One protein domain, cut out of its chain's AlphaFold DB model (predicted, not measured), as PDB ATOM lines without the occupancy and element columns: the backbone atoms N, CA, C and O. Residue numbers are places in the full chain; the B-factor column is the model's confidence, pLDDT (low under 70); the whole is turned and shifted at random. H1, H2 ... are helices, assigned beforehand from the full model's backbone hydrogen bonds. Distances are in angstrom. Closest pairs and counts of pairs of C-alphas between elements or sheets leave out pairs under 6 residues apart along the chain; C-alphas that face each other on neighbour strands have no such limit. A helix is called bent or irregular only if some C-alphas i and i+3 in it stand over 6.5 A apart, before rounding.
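What this domain is: This is residues 25 to 70 of the 70 residues of the protein "Putative leucine-rich repeat receptor-like protein kinase" of Dorcoceras hygrometricum (UniProt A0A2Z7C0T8). The model is an open zigzag of three helices: H1 runs one way, the short H2 turns back in the middle, and H3 turns again, with H1 and H3 at the two far sides and few contacts between neighbours. The last part of H3 and the tail after it, residues 64 to 70, stick out free of the rest. The printed part has 46 residues with three named helices, in the order H1, H2, H3, and no named strand; the class is all helix. The whole is only just loose, close to compact, with a radius of gyration of the C-alphas of 11.6 A, and the C-alphas span 32 by 22 by 13 A.

Where its parts are: The printed part begins with H1, residues 25 to 39, the longest helix at 15 residues; its first C-alpha, of Ala 25, is at (125.347, 128.635, 123.888), and its first and last C-alphas are 21.7 A apart. H2 is residues 43 to 51, 9 residues and 12.3 A from first to last C-alpha, beginning at C-alpha 43, (114.041, 143.861, 129.783). H3 is residues 56 to 68, 13 residues and 18.6 A from first to last C-alpha, ending at C-alpha 68, (114.259, 129.135, 144.872). No helix is bent or irregular.

How they stand to each other: H1 and H2 are close but not clearly touching, with 2 pairs of C-alphas within 8 A. Their closest C-alphas, those of Phe 36 and Arg 46, are 6.5 A apart. The two helices run opposite ways at a steep tilt of 47 degrees, their centres 11.6 A apart. H2 and H3 are also close but not clearly touching, with 2 pairs of C-alphas within 8 A. Their closest C-alphas, those of Val 51 and Gln 59, are 7.4 A apart. H2 and H3 run opposite ways at a steep tilt of 47 degrees, their centres 14.8 A apart. H1 and H3 are apart. In H1, H2 and H3 every pair of O i and N i+4 is within hydrogen-bond range.

The domain as a whole: The two C-alphas farthest apart, those of Thr 38 and Val 68, are 32.5 A from each other, and the first and last printed C-alphas, of Ala 25 and Asn 70, are 26.6 A apart. Residues 64 to 70, of which 64 to 68 belong to H3, stand free. The printed part has no cut and ends at residue 70, the chain's last residue. The links from H1 to H2, 3 residues, and from H2 to H3, 4 residues, are both tight; no link is long. The mean pLDDT of the printed part is 91.5, and residues 68 to 70 are under 70.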
ATOM      1  N   ALA A  25     126.035 127.807 122.903       95.38
ATOM      2  CA  ALA A  25     125.347 128.635 123.888       95.38
ATOM      3  C   ALA A  25     125.563 130.136 123.619       95.38
ATOM      4  O   ALA A  25     124.603 130.905 123.624       95.38
ATOM      5  N   GLU A  26     126.791 130.547 123.296       96.38
ATOM      6  CA  GLU A  26     127.091 131.923 122.884       96.38
ATOM      7  C   GLU A  26     126.376 132.303 121.582       96.38
ATOM      8  O   GLU A  26     125.825 133.398 121.470       96.38
ATOM      9  N   GLY A  27     126.351 131.393 120.603       97.25
ATOM     10  CA  GLY A  27     125.624 131.591 119.350       97.25
ATOM     11  C   GLY A  27     124.121 131.784 119.567       97.25
ATOM     12  O   GLY A  27     123.526 132.681 118.969       97.25
ATOM     13  N   TRP A  28     123.516 130.993 120.458       97.31
ATOM     14  CA  TRP A  28     122.117 131.163 120.852       97.31
ATOM     15  C   TRP A  28     121.873 132.543 121.475       97.31
ATOM     16  O   TRP A  28     120.949 133.239 121.058       97.31
ATOM     17  N   LEU A  29     122.729 132.971 122.411       96.19
ATOM     18  CA  LEU A  29     122.576 134.256 123.097       96.19
ATOM     19  C   LEU A  29     122.652 135.439 122.121       96.19
ATOM     20  O   LEU A  29     121.743 136.266 122.102       96.19
ATOM     21  N   LYS A  30     123.673 135.473 121.255       96.88
ATOM     22  CA  LYS A  30     123.843 136.534 120.246       96.88
ATOM     23  C   LYS A  30     122.643 136.631 119.305       96.88
ATOM     24  O   LYS A  30     122.214 137.725 118.946       96.88
ATOM     25  N   HIS A  31     122.085 135.488 118.906       96.56
ATOM     26  CA  HIS A  31     120.897 135.474 118.058       96.56
ATOM     27  C   HIS A  31     119.676 136.015 118.819       96.56
ATOM     28  O   HIS A  31     118.953 136.859 118.298       96.56
ATOM     29  N   MET A  32     119.467 135.604 120.069       96.69
ATOM     30  CA  MET A  32     118.372 136.126 120.892       96.69
ATOM     31  C   MET A  32     118.462 137.646 121.090       96.69
ATOM     32  O   MET A  32     117.452 138.337 120.951       96.69
ATOM     33  N   GLU A  33     119.656 138.182 121.349       94.81
ATOM     34  CA  GLU A  33     119.900 139.627 121.466       94.81
ATOM     35  C   GLU A  33     119.536 140.376 120.178       94.81
ATOM     36  O   GLU A  33     118.777 141.345 120.222       94.81
ATOM     37  N   PHE A  34     119.977 139.866 119.024       94.94
ATOM     38  CA  PHE A  34     119.632 140.428 117.716       94.94
ATOM     39  C   PHE A  34     118.113 140.490 117.480       94.94
ATOM     40  O   PHE A  34     117.579 141.504 117.012       94.94
ATOM     41  N   LEU A  35     117.389 139.423 117.834       94.69
ATOM     42  CA  LEU A  35     115.930 139.398 117.716       94.69
ATOM     43  C   LEU A  35     115.284 140.449 118.620       94.69
ATOM     44  O   LEU A  35     114.385 141.163 118.177       94.69
ATOM     45  N   PHE A  36     115.754 140.589 119.863       93.56
ATOM     46  CA  PHE A  36     115.219 141.563 120.815       93.56
ATOM     47  C   PHE A  36     115.447 143.014 120.414       93.56
ATOM     48  O   PHE A  36     114.564 143.850 120.638       93.56
ATOM     49  N   ASP A  37     116.592 143.314 119.813       90.62
ATOM     50  CA  ASP A  37     116.901 144.651 119.316       90.62
ATOM     51  C   ASP A  37     116.029 145.017 118.109       90.62
ATOM     52  O   ASP A  37     115.604 146.163 117.980       90.62
ATOM     53  N   THR A  38     115.645 144.031 117.293       89.12
ATOM     54  CA  THR A  38     114.741 144.226 116.146       89.12
ATOM     55  C   THR A  38     113.311 144.595 116.569       89.12
ATOM     56  O   THR A  38     112.594 145.298 115.850       89.12
ATOM     57  N   VAL A  39     112.858 144.123 117.734       86.50
ATOM     58  CA  VAL A  39     111.479 144.328 118.222       86.50
ATOM     59  C   VAL A  39     111.362 145.342 119.365       86.50
ATOM     60  O   VAL A  39     110.247 145.604 119.817       86.50
ATOM     61  N   TYR A  40     112.478 145.942 119.801       85.50
ATOM     62  CA  TYR A  40     112.557 146.960 120.862       85.50
ATOM     63  C   TYR A  40     111.842 146.564 122.168       85.50
ATOM     64  O   TYR A  40     111.143 147.364 122.792       85.50
ATOM     65  N   TYR A  41     111.988 145.307 122.590       87.75
ATOM     66  CA  TYR A  41     111.389 144.825 123.839       87.75
ATOM     67  C   TYR A  41     112.145 145.345 125.064       87.75
ATOM     68  O   TYR A  41     113.376 145.336 125.090       87.75
ATOM     69  N   ASP A  42     111.396 145.758 126.090       91.38
ATOM     70  CA  ASP A  42     111.934 146.080 127.412       91.38
ATOM     71  C   ASP A  42     112.517 144.826 128.103       91.38
ATOM     72  O   ASP A  42     112.201 143.698 127.702       91.38
ATOM     73  N   PRO A  43     113.365 144.988 129.138       92.88
ATOM     74  CA  PRO A  43     114.041 143.861 129.783       92.88
ATOM     75  C   PRO A  43     113.102 142.762 130.299       92.88
ATOM     76  O   PRO A  43     113.428 141.579 130.185       92.88
ATOM     77  N   GLU A  44     111.920 143.116 130.812       91.69
ATOM     78  CA  GLU A  44     110.954 142.139 131.325       91.69
ATOM     79  C   GLU A  44     110.380 141.285 130.185       91.69
ATOM     80  O   GLU A  44     110.274 140.059 130.294       91.69
ATOM     81  N   ARG A  45     110.049 141.913 129.051       91.75
ATOM     82  CA  ARG A  45     109.604 141.193 127.850       91.75
ATOM     83  C   ARG A  45     110.708 140.322 127.265       91.75
ATOM     84  O   ARG A  45     110.422 139.179 126.911       91.75
ATOM     85  N   ARG A  46     111.951 140.817 127.195       94.25
ATOM     86  CA  ARG A  46     113.111 140.030 126.733       94.25
ATOM     87  C   ARG A  46     113.276 138.760 127.565       94.25
ATOM     88  O   ARG A  46     113.368 137.673 127.000       94.25
ATOM     89  N   LEU A  47     113.208 138.880 128.893       93.75
ATOM     90  CA  LEU A  47     113.292 137.734 129.797       93.75
ATOM     91  C   LEU A  47     112.200 136.699 129.502       93.75
ATOM     92  O   LEU A  47     112.505 135.528 129.286       93.75
ATOM     93  N   LYS A  48     110.933 137.126 129.428       93.25
ATOM     94  CA  LYS A  48     109.805 136.220 129.143       93.25
ATOM     95  C   LYS A  48     109.984 135.484 127.813       93.25
ATOM     96  O   LYS A  48     109.752 134.281 127.743       93.25
ATOM     97  N   MET A  49     110.431 136.182 126.769       94.81
ATOM     98  CA  MET A  49     110.676 135.574 125.459       94.81
ATOM     99  C   MET A  49     111.862 134.604 125.467       94.81
ATOM    100  O   MET A  49     111.782 133.561 124.823       94.81
ATOM    101  N   ALA A  50     112.932 134.907 126.206       95.50
ATOM    102  CA  ALA A  50     114.072 134.006 126.357       95.50
ATOM    103  C   ALA A  50     113.679 132.712 127.076       95.50
ATOM    104  O   ALA A  50     113.986 131.622 126.596       95.50
ATOM    105  N   VAL A  51     112.911 132.827 128.163       95.38
ATOM    106  CA  VAL A  51     112.374 131.675 128.901       95.38
ATOM    107  C   VAL A  51     111.497 130.800 128.002       95.38
ATOM    108  O   VAL A  51     111.622 129.578 128.030       95.38
ATOM    109  N   LEU A  52     110.686 131.403 127.123       94.62
ATOM    110  CA  LEU A  52     109.871 130.672 126.142       94.62
ATOM    111  C   LEU A  52     110.683 129.845 125.134       94.62
ATOM    112  O   LEU A  52     110.099 128.980 124.475       94.62
ATOM    113  N   GLN A  53     111.992 130.068 124.999       97.25
ATOM    114  CA  GLN A  53     112.868 129.289 124.116       97.25
ATOM    115  C   GLN A  53     113.673 128.203 124.832       97.25
ATOM    116  O   GLN A  53     114.284 127.365 124.166       97.25
ATOM    117  N   LEU A  54     113.639 128.162 126.165       97.31
ATOM    118  CA  LEU A  54     114.314 127.121 126.932       97.31
ATOM    119  C   LEU A  54     113.552 125.800 126.825       97.31
ATOM    120  O   LEU A  54     112.325 125.757 126.897       97.31
ATOM    121  N   ARG A  55     114.277 124.706 126.644       97.19
ATOM    122  CA  ARG A  55     113.752 123.345 126.541       97.19
ATOM    123  C   ARG A  55     114.540 122.430 127.464       97.19
ATOM    124  O   ARG A  55     115.652 122.754 127.878       97.19
ATOM    125  N   ASP A  56     113.946 121.290 127.793       96.44
ATOM    126  CA  ASP A  56     114.577 120.198 128.532       96.44
ATOM    127  C   ASP A  56     115.403 120.655 129.744       96.44
ATOM    128  O   ASP A  56     114.852 121.104 130.750       96.44
ATOM    129  N   ARG A  57     116.732 120.514 129.691       95.62
ATOM    130  CA  ARG A  57     117.610 120.792 130.829       95.62
ATOM    131  C   ARG A  57     117.659 122.280 131.148       95.62
ATOM    132  O   ARG A  57     117.654 122.624 132.327       95.62
ATOM    133  N   ALA A  58     117.665 123.141 130.134       96.56
ATOM    134  CA  ALA A  58     117.634 124.582 130.341       96.56
ATOM    135  C   ALA A  58     116.325 125.035 130.998       96.56
ATOM    136  O   ALA A  58     116.356 125.843 131.924       96.56
ATOM    137  N   GLN A  59     115.191 124.474 130.569       96.31
ATOM    138  CA  GLN A  59     113.894 124.785 131.170       96.31
ATOM    139  C   GLN A  59     113.848 124.354 132.643       96.31
ATOM    140  O   GLN A  59     113.535 125.170 133.505       96.31
ATOM    141  N   ARG A  60     114.245 123.108 132.952       95.44
ATOM    142  CA  ARG A  60     114.277 122.609 134.341       95.44
ATOM    143  C   ARG A  60     115.214 123.421 135.233       95.44
ATOM    144  O   ARG A  60     114.904 123.664 136.394       95.44
ATOM    145  N   TRP A  61     116.365 123.836 134.701       94.56
ATOM    146  CA  TRP A  61     117.284 124.712 135.423       94.56
ATOM    147  C   TRP A  61     116.616 126.050 135.757       94.56
ATOM    148  O   TRP A  61     116.620 126.448 136.920       94.56
ATOM    149  N   TRP A  62     115.972 126.697 134.781       95.06
ATOM    150  CA  TRP A  62     115.274 127.964 135.003       95.06
ATOM    151  C   TRP A  62     114.149 127.842 136.040       95.06
ATOM    152  O   TRP A  62     114.052 128.662 136.952       95.06
ATOM    153  N   GLU A  63     113.341 126.784 135.953       93.81
ATOM    154  CA  GLU A  63     112.297 126.471 136.938       93.81
ATOM    155  C   GLU A  63     112.888 126.256 138.340       93.81
ATOM    156  O   GLU A  63     112.354 126.765 139.321       93.81
ATOM    157  N   SER A  64     114.026 125.560 138.457       93.06
ATOM    158  CA  SER A  64     114.682 125.354 139.756       93.06
ATOM    159  C   SER A  64     115.188 126.654 140.381       93.06
ATOM    160  O   SER A  64     115.029 126.849 141.580       93.06
ATOM    161  N   VAL A  65     115.752 127.565 139.582       91.38
ATOM    162  CA  VAL A  65     116.277 128.841 140.083       91.38
ATOM    163  C   VAL A  65     115.130 129.775 140.456       91.38
ATOM    164  O   VAL A  65     115.168 130.401 141.506       91.38
ATOM    165  N   THR A  66     114.079 129.839 139.640       87.94
ATOM    166  CA  THR A  66     112.921 130.705 139.914       87.94
ATOM    167  C   THR A  66     112.084 130.228 141.098       87.94
ATOM    168  O   THR A  66     111.633 131.061 141.874       87.94
ATOM    169  N   ASN A  67     111.944 128.917 141.309       78.94
ATOM    170  CA  ASN A  67     111.291 128.376 142.506       78.94
ATOM    171  C   ASN A  67     112.080 128.639 143.798       78.94
ATOM    172  O   ASN A  67     111.485 128.671 144.866       78.94
ATOM    173  N   VAL A  68     113.403 128.805 143.716       69.00
ATOM    174  CA  VAL A  68     114.259 129.135 144.872       69.00
ATOM    175  C   VAL A  68     114.249 130.639 145.185       69.00
ATOM    176  O   VAL A  68     114.601 131.037 146.292       69.00
ATOM    177  N   LEU A  69     113.859 131.477 144.220       60.28
ATOM    178  CA  LEU A  69     113.835 132.939 144.340       60.28
ATOM    179  C   LEU A  69     112.442 133.518 144.668       60.28
ATOM    180  O   LEU A  69     112.335 134.736 144.816       60.28
ATOM    181  N   ASN A  70     111.411 132.671 144.771       51.47
ATOM    182  CA  ASN A  70     110.052 133.015 145.218       51.47
ATOM    183  C   ASN A  70     109.847 132.638 146.688       51.47
ATOM    184  O   ASN A  70     109.093 133.367 147.368       51.47
TER     185      ASN A  70